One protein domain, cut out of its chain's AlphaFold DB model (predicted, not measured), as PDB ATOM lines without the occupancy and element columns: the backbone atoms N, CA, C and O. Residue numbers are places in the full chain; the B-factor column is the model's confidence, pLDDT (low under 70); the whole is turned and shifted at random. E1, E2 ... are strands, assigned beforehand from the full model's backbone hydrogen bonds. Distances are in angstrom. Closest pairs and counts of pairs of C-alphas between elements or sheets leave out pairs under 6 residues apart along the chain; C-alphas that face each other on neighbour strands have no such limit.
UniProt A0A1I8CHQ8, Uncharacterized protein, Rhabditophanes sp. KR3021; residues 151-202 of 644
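This is residues 151 to 202 of the 644 residues of an uncharacterized protein of Rhabditophanes sp. KR3021 (UniProt A0A1I8CHQ8). Two small two-stranded hairpins, E1 with E2 and E3 with E4, sit at opposite ends of a long thin model, joined by the long link of residues 171 to 183, and the two hairpins do not pack on each other. The link runs away from the first hairpin, passes along the second, and folds back into E3. The printed part has 52 residues with no named helix and four named strands in the order E1, E2, E3, E4; each hairpin is an antiparallel sheet of two strands, E1 - E2 and E3 - E4. The class is all strand, though only 24 of the 52 printed residues are in named elements. The whole is extended, with a radius of gyration of the C-alphas of 18.4 A, and its spans of 57 by 22 by 13 A outline a rod.

Start at C-alpha 151, at (5.946, -12.946, 7.483), and go on to Ser 156 at (0.783, -11.397, 15.738), where E1 begins; it covers residues 156 to 161 and is 16.3 A long. After two residues, E2 covers residues 164 to 170, 17.6 A from first to last C-alpha, and is the longest strand by residues. Past residues 171 to 183, look for E3 at residues 184 to 188, 12.9 A long, beginning at C-alpha 184 at (-25.501, -9.160, 41.043). E4 covers residues 194 to 199, 14.1 A long, and ends at C-alpha 199 at (-28.606, -7.138, 39.011).

Look first at E1 and E2, a hairpin with a tight link. They are antiparallel, with 149 degrees between their N-to-C directions. The C-alphas of Ser 156 and Pro 170 face each other at 4.3 A. N 157 and O 169 are within hydrogen-bond range at 2.8 A, and so are N 166 and O 159 at 2.9 A. Then turn to E3 and E4, again a hairpin with a tight link and antiparallel, at 150 degrees. Here the C-alphas of Thr 184 and Pro 199 face each other at 4.2 A, and N 185 and O 198 are within hydrogen-bond range at 2.8 A. E1 is apart from E3 and E4, and E2 is apart from E3 and E4.

The two C-alphas farthest apart are those of Gly 163 and Pro 202, at 57.5 A. The printed part has no cut, and the link from E2 to E3 is long, with 13 residues. The mean pLDDT of the printed part is 70.4; look for values under 70 at residues 154 to 155, 161 to 164, 170 to 177, 190 to 192 and 200 to 202.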
ATOM      1  N   ARG A 151       5.365 -13.614   6.307       72.56
ATOM      2  CA  ARG A 151       5.946 -12.946   7.483       72.56
ATOM      3  C   ARG A 151       4.835 -12.267   8.280       72.56
ATOM      4  O   ARG A 151       4.176 -11.367   7.766       72.56
ATOM      5  N   CYS A 152       4.642 -12.676   9.533       76.94
ATOM      6  CA  CYS A 152       3.677 -12.031  10.422       76.94
ATOM      7  C   CYS A 152       4.171 -10.644  10.884       76.94
ATOM      8  O   CYS A 152       5.367 -10.491  11.153       76.94
ATOM      9  N   PRO A 153       3.282  -9.641  11.006       75.25
ATOM     10  CA  PRO A 153       3.637  -8.340  11.566       75.25
ATOM     11  C   PRO A 153       3.866  -8.423  13.090       75.25
ATOM     12  O   PRO A 153       3.376  -9.358  13.735       75.25
ATOM     13  N   PRO A 154       4.572  -7.444  13.693       63.56
ATOM     14  CA  PRO A 154       4.767  -7.378  15.142       63.56
ATOM     15  C   PRO A 154       3.441  -7.457  15.912       63.56
ATOM     16  O   PRO A 154       2.454  -6.835  15.525       63.56
ATOM     17  N   GLY A 155       3.409  -8.232  16.999       64.81
ATOM     18  CA  GLY A 155       2.197  -8.444  17.803       64.81
ATOM     19  C   GLY A 155       1.210  -9.489  17.256       64.81
ATOM     20  O   GLY A 155       0.125  -9.639  17.811       64.81
ATOM     21  N   SER A 156       1.558 -10.232  16.199       79.50
ATOM     22  CA  SER A 156       0.783 -11.397  15.738       79.50
ATOM     23  C   SER A 156       1.533 -12.710  15.975       79.50
ATOM     24  O   SER A 156       2.731 -12.797  15.707       79.50
ATOM     25  N   THR A 157       0.834 -13.750  16.431       75.00
ATOM     26  CA  THR A 157       1.399 -15.094  16.617       75.00
ATOM     27  C   THR A 157       1.253 -15.935  15.339       75.00
ATOM     28  O   THR A 157       0.151 -16.040  14.792       75.00
ATOM     29  N   PRO A 158       2.335 -16.542  14.817       75.31
ATOM     30  CA  PRO A 158       2.249 -17.439  13.667       75.31
ATOM     31  C   PRO A 158       1.543 -18.752  14.031       75.31
ATOM     32  O   PRO A 158       1.807 -19.351  15.075       75.31
ATOM     33  N   VAL A 159       0.665 -19.215  13.143       72.31
ATOM     34  CA  VAL A 159      -0.019 -20.511  13.226       72.31
ATOM     35  C   VAL A 159       0.681 -21.480  12.279       72.31
ATOM     36  O   VAL A 159       0.762 -21.220  11.077       72.31
ATOM     37  N   TYR A 160       1.175 -22.592  12.824       79.50
ATOM     38  CA  TYR A 160       1.932 -23.596  12.083       79.50
ATOM     39  C   TYR A 160       1.094 -24.835  11.765       79.50
ATOM     40  O   TYR A 160       0.369 -25.332  12.625       79.50
ATOM     41  N   VAL A 161       1.278 -25.384  10.565       55.53
ATOM     42  CA  VAL A 161       0.882 -26.756  10.209       55.53
ATOM     43  C   VAL A 161       2.097 -27.424   9.572       55.53
ATOM     44  O   VAL A 161       2.707 -26.856   8.669       55.53
ATOM     45  N   ASN A 162       2.489 -28.598  10.074       67.69
ATOM     46  CA  ASN A 162       3.664 -29.358   9.613       67.69
ATOM     47  C   ASN A 162       4.956 -28.511   9.503       67.69
ATOM     48  O   ASN A 162       5.731 -28.654   8.563       67.69
ATOM     49  N   GLY A 163       5.169 -27.592  10.454       68.25
ATOM     50  CA  GLY A 163       6.329 -26.690  10.500       68.25
ATOM     51  C   GLY A 163       6.238 -25.437   9.617       68.25
ATOM     52  O   GLY A 163       7.087 -24.556   9.737       68.25
ATOM     53  N   VAL A 164       5.206 -25.296   8.779       64.50
ATOM     54  CA  VAL A 164       5.020 -24.144   7.878       64.50
ATOM     55  C   VAL A 164       4.022 -23.148   8.473       64.50
ATOM     56  O   VAL A 164       2.963 -23.547   8.955       64.50
ATOM     57  N   ILE A 165       4.336 -21.846   8.423       76.81
ATOM     58  CA  ILE A 165       3.408 -20.771   8.814       76.81
ATOM     59  C   ILE A 165       2.291 -20.680   7.770       76.81
ATOM     60  O   ILE A 165       2.540 -20.285   6.631       76.81
ATOM     61  N   VAL A 166       1.061 -21.014   8.166       80.44
ATOM     62  CA  VAL A 166      -0.125 -20.964   7.290       80.44
ATOM     63  C   VAL A 166      -1.013 -19.745   7.547       80.44
ATOM     64  O   VAL A 166      -1.768 -19.342   6.665       80.44
ATOM     65  N   ALA A 167      -0.924 -19.135   8.732       77.00
ATOM     66  CA  ALA A 167      -1.661 -17.922   9.089       77.00
ATOM     67  C   ALA A 167      -0.958 -17.141  10.212       77.00
ATOM     68  O   ALA A 167      -0.088 -17.668  10.904       77.00
ATOM     69  N   CYS A 168      -1.385 -15.897  10.432       83.06
ATOM     70  CA  CYS A 168      -0.972 -15.059  11.557       83.06
ATOM     71  C   CYS A 168      -2.212 -14.691  12.381       83.06
ATOM     72  O   CYS A 168      -3.161 -14.126  11.836       83.06
ATOM     73  N   LYS A 169      -2.219 -14.998  13.681       72.31
ATOM     74  CA  LYS A 169      -3.287 -14.607  14.610       72.31
ATOM     75  C   LYS A 169      -2.919 -13.273  15.277       72.31
ATOM     76  O   LYS A 169      -1.875 -13.220  15.924       72.31
ATOM     77  N   PRO A 170      -3.727 -12.205  15.167       63.69
ATOM     78  CA  PRO A 170      -3.490 -10.989  15.942       63.69
ATOM     79  C   PRO A 170      -3.660 -11.274  17.441       63.69
ATOM     80  O   PRO A 170      -4.606 -11.957  17.845       63.69
ATOM     81  N   TYR A 171      -2.745 -10.766  18.270       59.75
ATOM     82  CA  TYR A 171      -2.852 -10.882  19.723       59.75
ATOM     83  C   TYR A 171      -3.836  -9.842  20.268       59.75
ATOM     84  O   TYR A 171      -3.526  -8.652  20.347       59.75
ATOM     85  N   TYR A 172      -5.014 -10.301  20.682       52.09
ATOM     86  CA  TYR A 172      -5.897  -9.528  21.550       52.09
ATOM     87  C   TYR A 172      -5.524  -9.842  23.005       52.09
ATOM     88  O   TYR A 172      -5.577 -11.017  23.378       52.09
ATOM     89  N   PRO A 173      -5.142  -8.851  23.834       47.75
ATOM     90  CA  PRO A 173      -4.911  -9.097  25.252       47.75
ATOM     91  C   PRO A 173      -6.218  -9.561  25.898       47.75
ATOM     92  O   PRO A 173      -7.261  -8.927  25.730       47.75
ATOM     93  N   THR A 174      -6.167 -10.674  26.628       47.94
ATOM     94  CA  THR A 174      -7.317 -11.198  27.369       47.94
ATOM     95  C   THR A 174      -7.814 -10.139  28.359       47.94
ATOM     96  O   THR A 174      -7.003  -9.632  29.142       47.94
ATOM     97  N   PRO A 175      -9.115  -9.791  28.365       50.94
ATOM     98  CA  PRO A 175      -9.665  -8.897  29.377       50.94
ATOM     99  C   PRO A 175      -9.427  -9.450  30.793       50.94
ATOM    100  O   PRO A 175      -9.440 -10.673  30.972       50.94
ATOM    101  N   PRO A 176      -9.236  -8.588  31.808       62.03
ATOM    102  CA  PRO A 176      -9.181  -9.039  33.194       62.03
ATOM    103  C   PRO A 176     -10.501  -9.736  33.584       62.03
ATOM    104  O   PRO A 176     -11.561  -9.359  33.074       62.03
ATOM    105  N   PRO A 177     -10.462 -10.748  34.471       63.28
ATOM    106  CA  PRO A 177     -11.639 -11.537  34.818       63.28
ATOM    107  C   PRO A 177     -12.737 -10.671  35.449       63.28
ATOM    108  O   PRO A 177     -12.476  -9.857  36.335       63.28
ATOM    109  N   ILE A 178     -13.978 -10.870  35.000       71.69
ATOM    110  CA  ILE A 178     -15.142 -10.119  35.479       71.69
ATOM    111  C   ILE A 178     -15.519 -10.613  36.882       71.69
ATOM    112  O   ILE A 178     -16.087 -11.693  37.043       71.69
ATOM    113  N   VAL A 179     -15.223  -9.802  37.899       78.62
ATOM    114  CA  VAL A 179     -15.655 -10.030  39.286       78.62
ATOM    115  C   VAL A 179     -16.980  -9.305  39.515       78.62
ATOM    116  O   VAL A 179     -17.041  -8.078  39.450       78.62
ATOM    117  N   CYS A 180     -18.048 -10.059  39.780       80.88
ATOM    118  CA  CYS A 180     -19.376  -9.496  40.022       80.88
ATOM    119  C   CYS A 180     -19.522  -8.954  41.460       80.88
ATOM    120  O   CYS A 180     -19.137  -9.650  42.403       80.88
ATOM    121  N   PRO A 181     -20.099  -7.751  41.663       78.38
ATOM    122  CA  PRO A 181     -20.444  -7.248  42.993       78.38
ATOM    123  C   PRO A 181     -21.628  -8.021  43.605       78.38
ATOM    124  O   PRO A 181     -22.424  -8.640  42.897       78.38
ATOM    125  N   ALA A 182     -21.732  -7.988  44.938       74.31
ATOM    126  CA  ALA A 182     -22.580  -8.883  45.738       74.31
ATOM    127  C   ALA A 182     -24.106  -8.734  45.533       74.31
ATOM    128  O   ALA A 182     -24.874  -9.581  45.983       74.31
ATOM    129  N   ASP A 183     -24.551  -7.676  44.856       73.00
ATOM    130  CA  ASP A 183     -25.935  -7.391  44.460       73.00
ATOM    131  C   ASP A 183     -26.289  -7.914  43.046       73.00
ATOM    132  O   ASP A 183     -27.393  -7.692  42.535       73.00
ATOM    133  N   THR A 184     -25.363  -8.635  42.407       83.69
ATOM    134  CA  THR A 184     -25.501  -9.160  41.043       83.69
ATOM    135  C   THR A 184     -25.211 -10.661  40.959       83.69
ATOM    136  O   THR A 184     -24.420 -11.211  41.721       83.69
ATOM    137  N   VAL A 185     -25.843 -11.339  39.998       80.69
ATOM    138  CA  VAL A 185     -25.640 -12.767  39.712       80.69
ATOM    139  C   VAL A 185     -24.728 -12.922  38.487       80.69
ATOM    140  O   VAL A 185     -25.033 -12.317  37.453       80.69
ATOM    141  N   PRO A 186     -23.649 -13.723  38.543       80.75
ATOM    142  CA  PRO A 186     -22.832 -14.010  37.368       80.75
ATOM    143  C   PRO A 186     -23.617 -14.790  36.303       80.75
ATOM    144  O   PRO A 186     -24.370 -15.719  36.602       80.75
ATOM    145  N   VAL A 187     -23.409 -14.413  35.044       77.00
ATOM    146  CA  VAL A 187     -23.895 -15.103  33.844       77.00
ATOM    147  C   VAL A 187     -22.695 -15.751  33.165       77.00
ATOM    148  O   VAL A 187     -21.701 -15.072  32.899       77.00
ATOM    149  N   TYR A 188     -22.792 -17.049  32.887       78.25
ATOM    150  CA  TYR A 188     -21.690 -17.867  32.385       78.25
ATOM    151  C   TYR A 188     -21.821 -18.180  30.888       78.25
ATOM    152  O   TYR A 188     -22.937 -18.273  30.372       78.25
ATOM    153  N   ASP A 189     -20.692 -18.367  30.200       76.94
ATOM    154  CA  ASP A 189     -20.649 -19.014  28.883       76.94
ATOM    155  C   ASP A 189     -20.710 -20.553  28.999       76.94
ATOM    156  O   ASP A 189     -20.645 -21.128  30.088       76.94
ATOM    157  N   ASN A 190     -20.784 -21.237  27.852       60.44
ATOM    158  CA  ASN A 190     -20.797 -22.704  27.777       60.44
ATOM    159  C   ASN A 190     -19.492 -23.371  28.272       60.44
ATOM    160  O   ASN A 190     -19.441 -24.596  28.353       60.44
ATOM    161  N   ASN A 191     -18.448 -22.594  28.583       65.31
ATOM    162  CA  ASN A 191     -17.156 -23.067  29.085       65.31
ATOM    163  C   ASN A 191     -16.954 -22.755  30.583       65.31
ATOM    164  O   ASN A 191     -15.909 -23.091  31.138       65.31
ATOM    165  N   GLY A 192     -17.929 -22.114  31.243       68.12
ATOM    166  CA  GLY A 192     -17.872 -21.749  32.662       68.12
ATOM    167  C   GLY A 192     -17.238 -20.385  32.973       68.12
ATOM    168  O   GLY A 192     -17.000 -20.090  34.144       68.12
ATOM    169  N   ASN A 193     -16.985 -19.529  31.980       75.62
ATOM    170  CA  ASN A 193     -16.450 -18.177  32.186       75.62
ATOM    171  C   ASN A 193     -17.572 -17.175  32.483       75.62
ATOM    172  O   ASN A 193     -18.589 -17.172  31.793       75.62
ATOM    173  N   VAL A 194     -17.374 -16.263  33.442       78.38
ATOM    174  CA  VAL A 194     -18.313 -15.152  33.687       78.38
ATOM    175  C   VAL A 194     -18.220 -14.135  32.545       78.38
ATOM    176  O   VAL A 194     -17.188 -13.488  32.371       78.38
ATOM    177  N   VAL A 195     -19.307 -13.969  31.790       84.38
ATOM    178  CA  VAL A 195     -19.408 -13.028  30.656       84.38
ATOM    179  C   VAL A 195     -20.224 -11.773  30.974       84.38
ATOM    180  O   VAL A 195     -20.130 -10.777  30.258       84.38
ATOM    181  N   SER A 196     -21.037 -11.794  32.033       80.25
ATOM    182  CA  SER A 196     -21.810 -10.632  32.486       80.25
ATOM    183  C   SER A 196     -22.264 -10.792  33.941       80.25
ATOM    184  O   SER A 196     -22.311 -11.907  34.455       80.25
ATOM    185  N   CYS A 197     -22.651  -9.692  34.584       85.69
ATOM    186  CA  CYS A 197     -23.226  -9.670  35.930       85.69
ATOM    187  C   CYS A 197     -24.637  -9.071  35.860       85.69
ATOM    188  O   CYS A 197     -24.817  -7.958  35.364       85.69
ATOM    189  N   ARG A 198     -25.652  -9.796  36.339       76.25
ATOM    190  CA  ARG A 198     -27.066  -9.396  36.257       76.25
ATOM    191  C   ARG A 198     -27.590  -8.903  37.616       76.25
ATOM    192  O   ARG A 198     -27.615  -9.704  38.546       76.25
ATOM    193  N   PRO A 199     -28.071  -7.653  37.746       70.31
ATOM    194  CA  PRO A 199     -28.606  -7.138  39.011       70.31
ATOM    195  C   PRO A 199     -29.836  -7.884  39.546       70.31
ATOM    196  O   PRO A 199     -30.746  -8.236  38.785       70.31
ATOM    197  N   LEU A 200     -29.888  -8.055  40.869       56.09
ATOM    198  CA  LEU A 200     -31.007  -8.647  41.611       56.09
ATOM    199  C   LEU A 200     -32.120  -7.618  41.899       56.09
ATOM    200  O   LEU A 200     -32.357  -7.245  43.046       56.09
ATOM    201  N   PHE A 201     -32.837  -7.164  40.865       55.12
ATOM    202  CA  PHE A 201     -33.989  -6.265  41.047       55.12
ATOM    203  C   PHE A 201     -35.348  -6.993  41.080       55.12
ATOM    204  O   PHE A 201     -35.586  -7.885  40.260       55.12
ATOM    205  N   PRO A 202     -36.274  -6.596  41.982       44.78
ATOM    206  CA  PRO A 202     -37.628  -7.137  42.036       44.78
ATOM    207  C   PRO A 202     -38.489  -6.681  40.846       44.78
ATOM    208  O   PRO A 202     -38.211  -5.692  40.166       44.78
TER     209      PRO A 202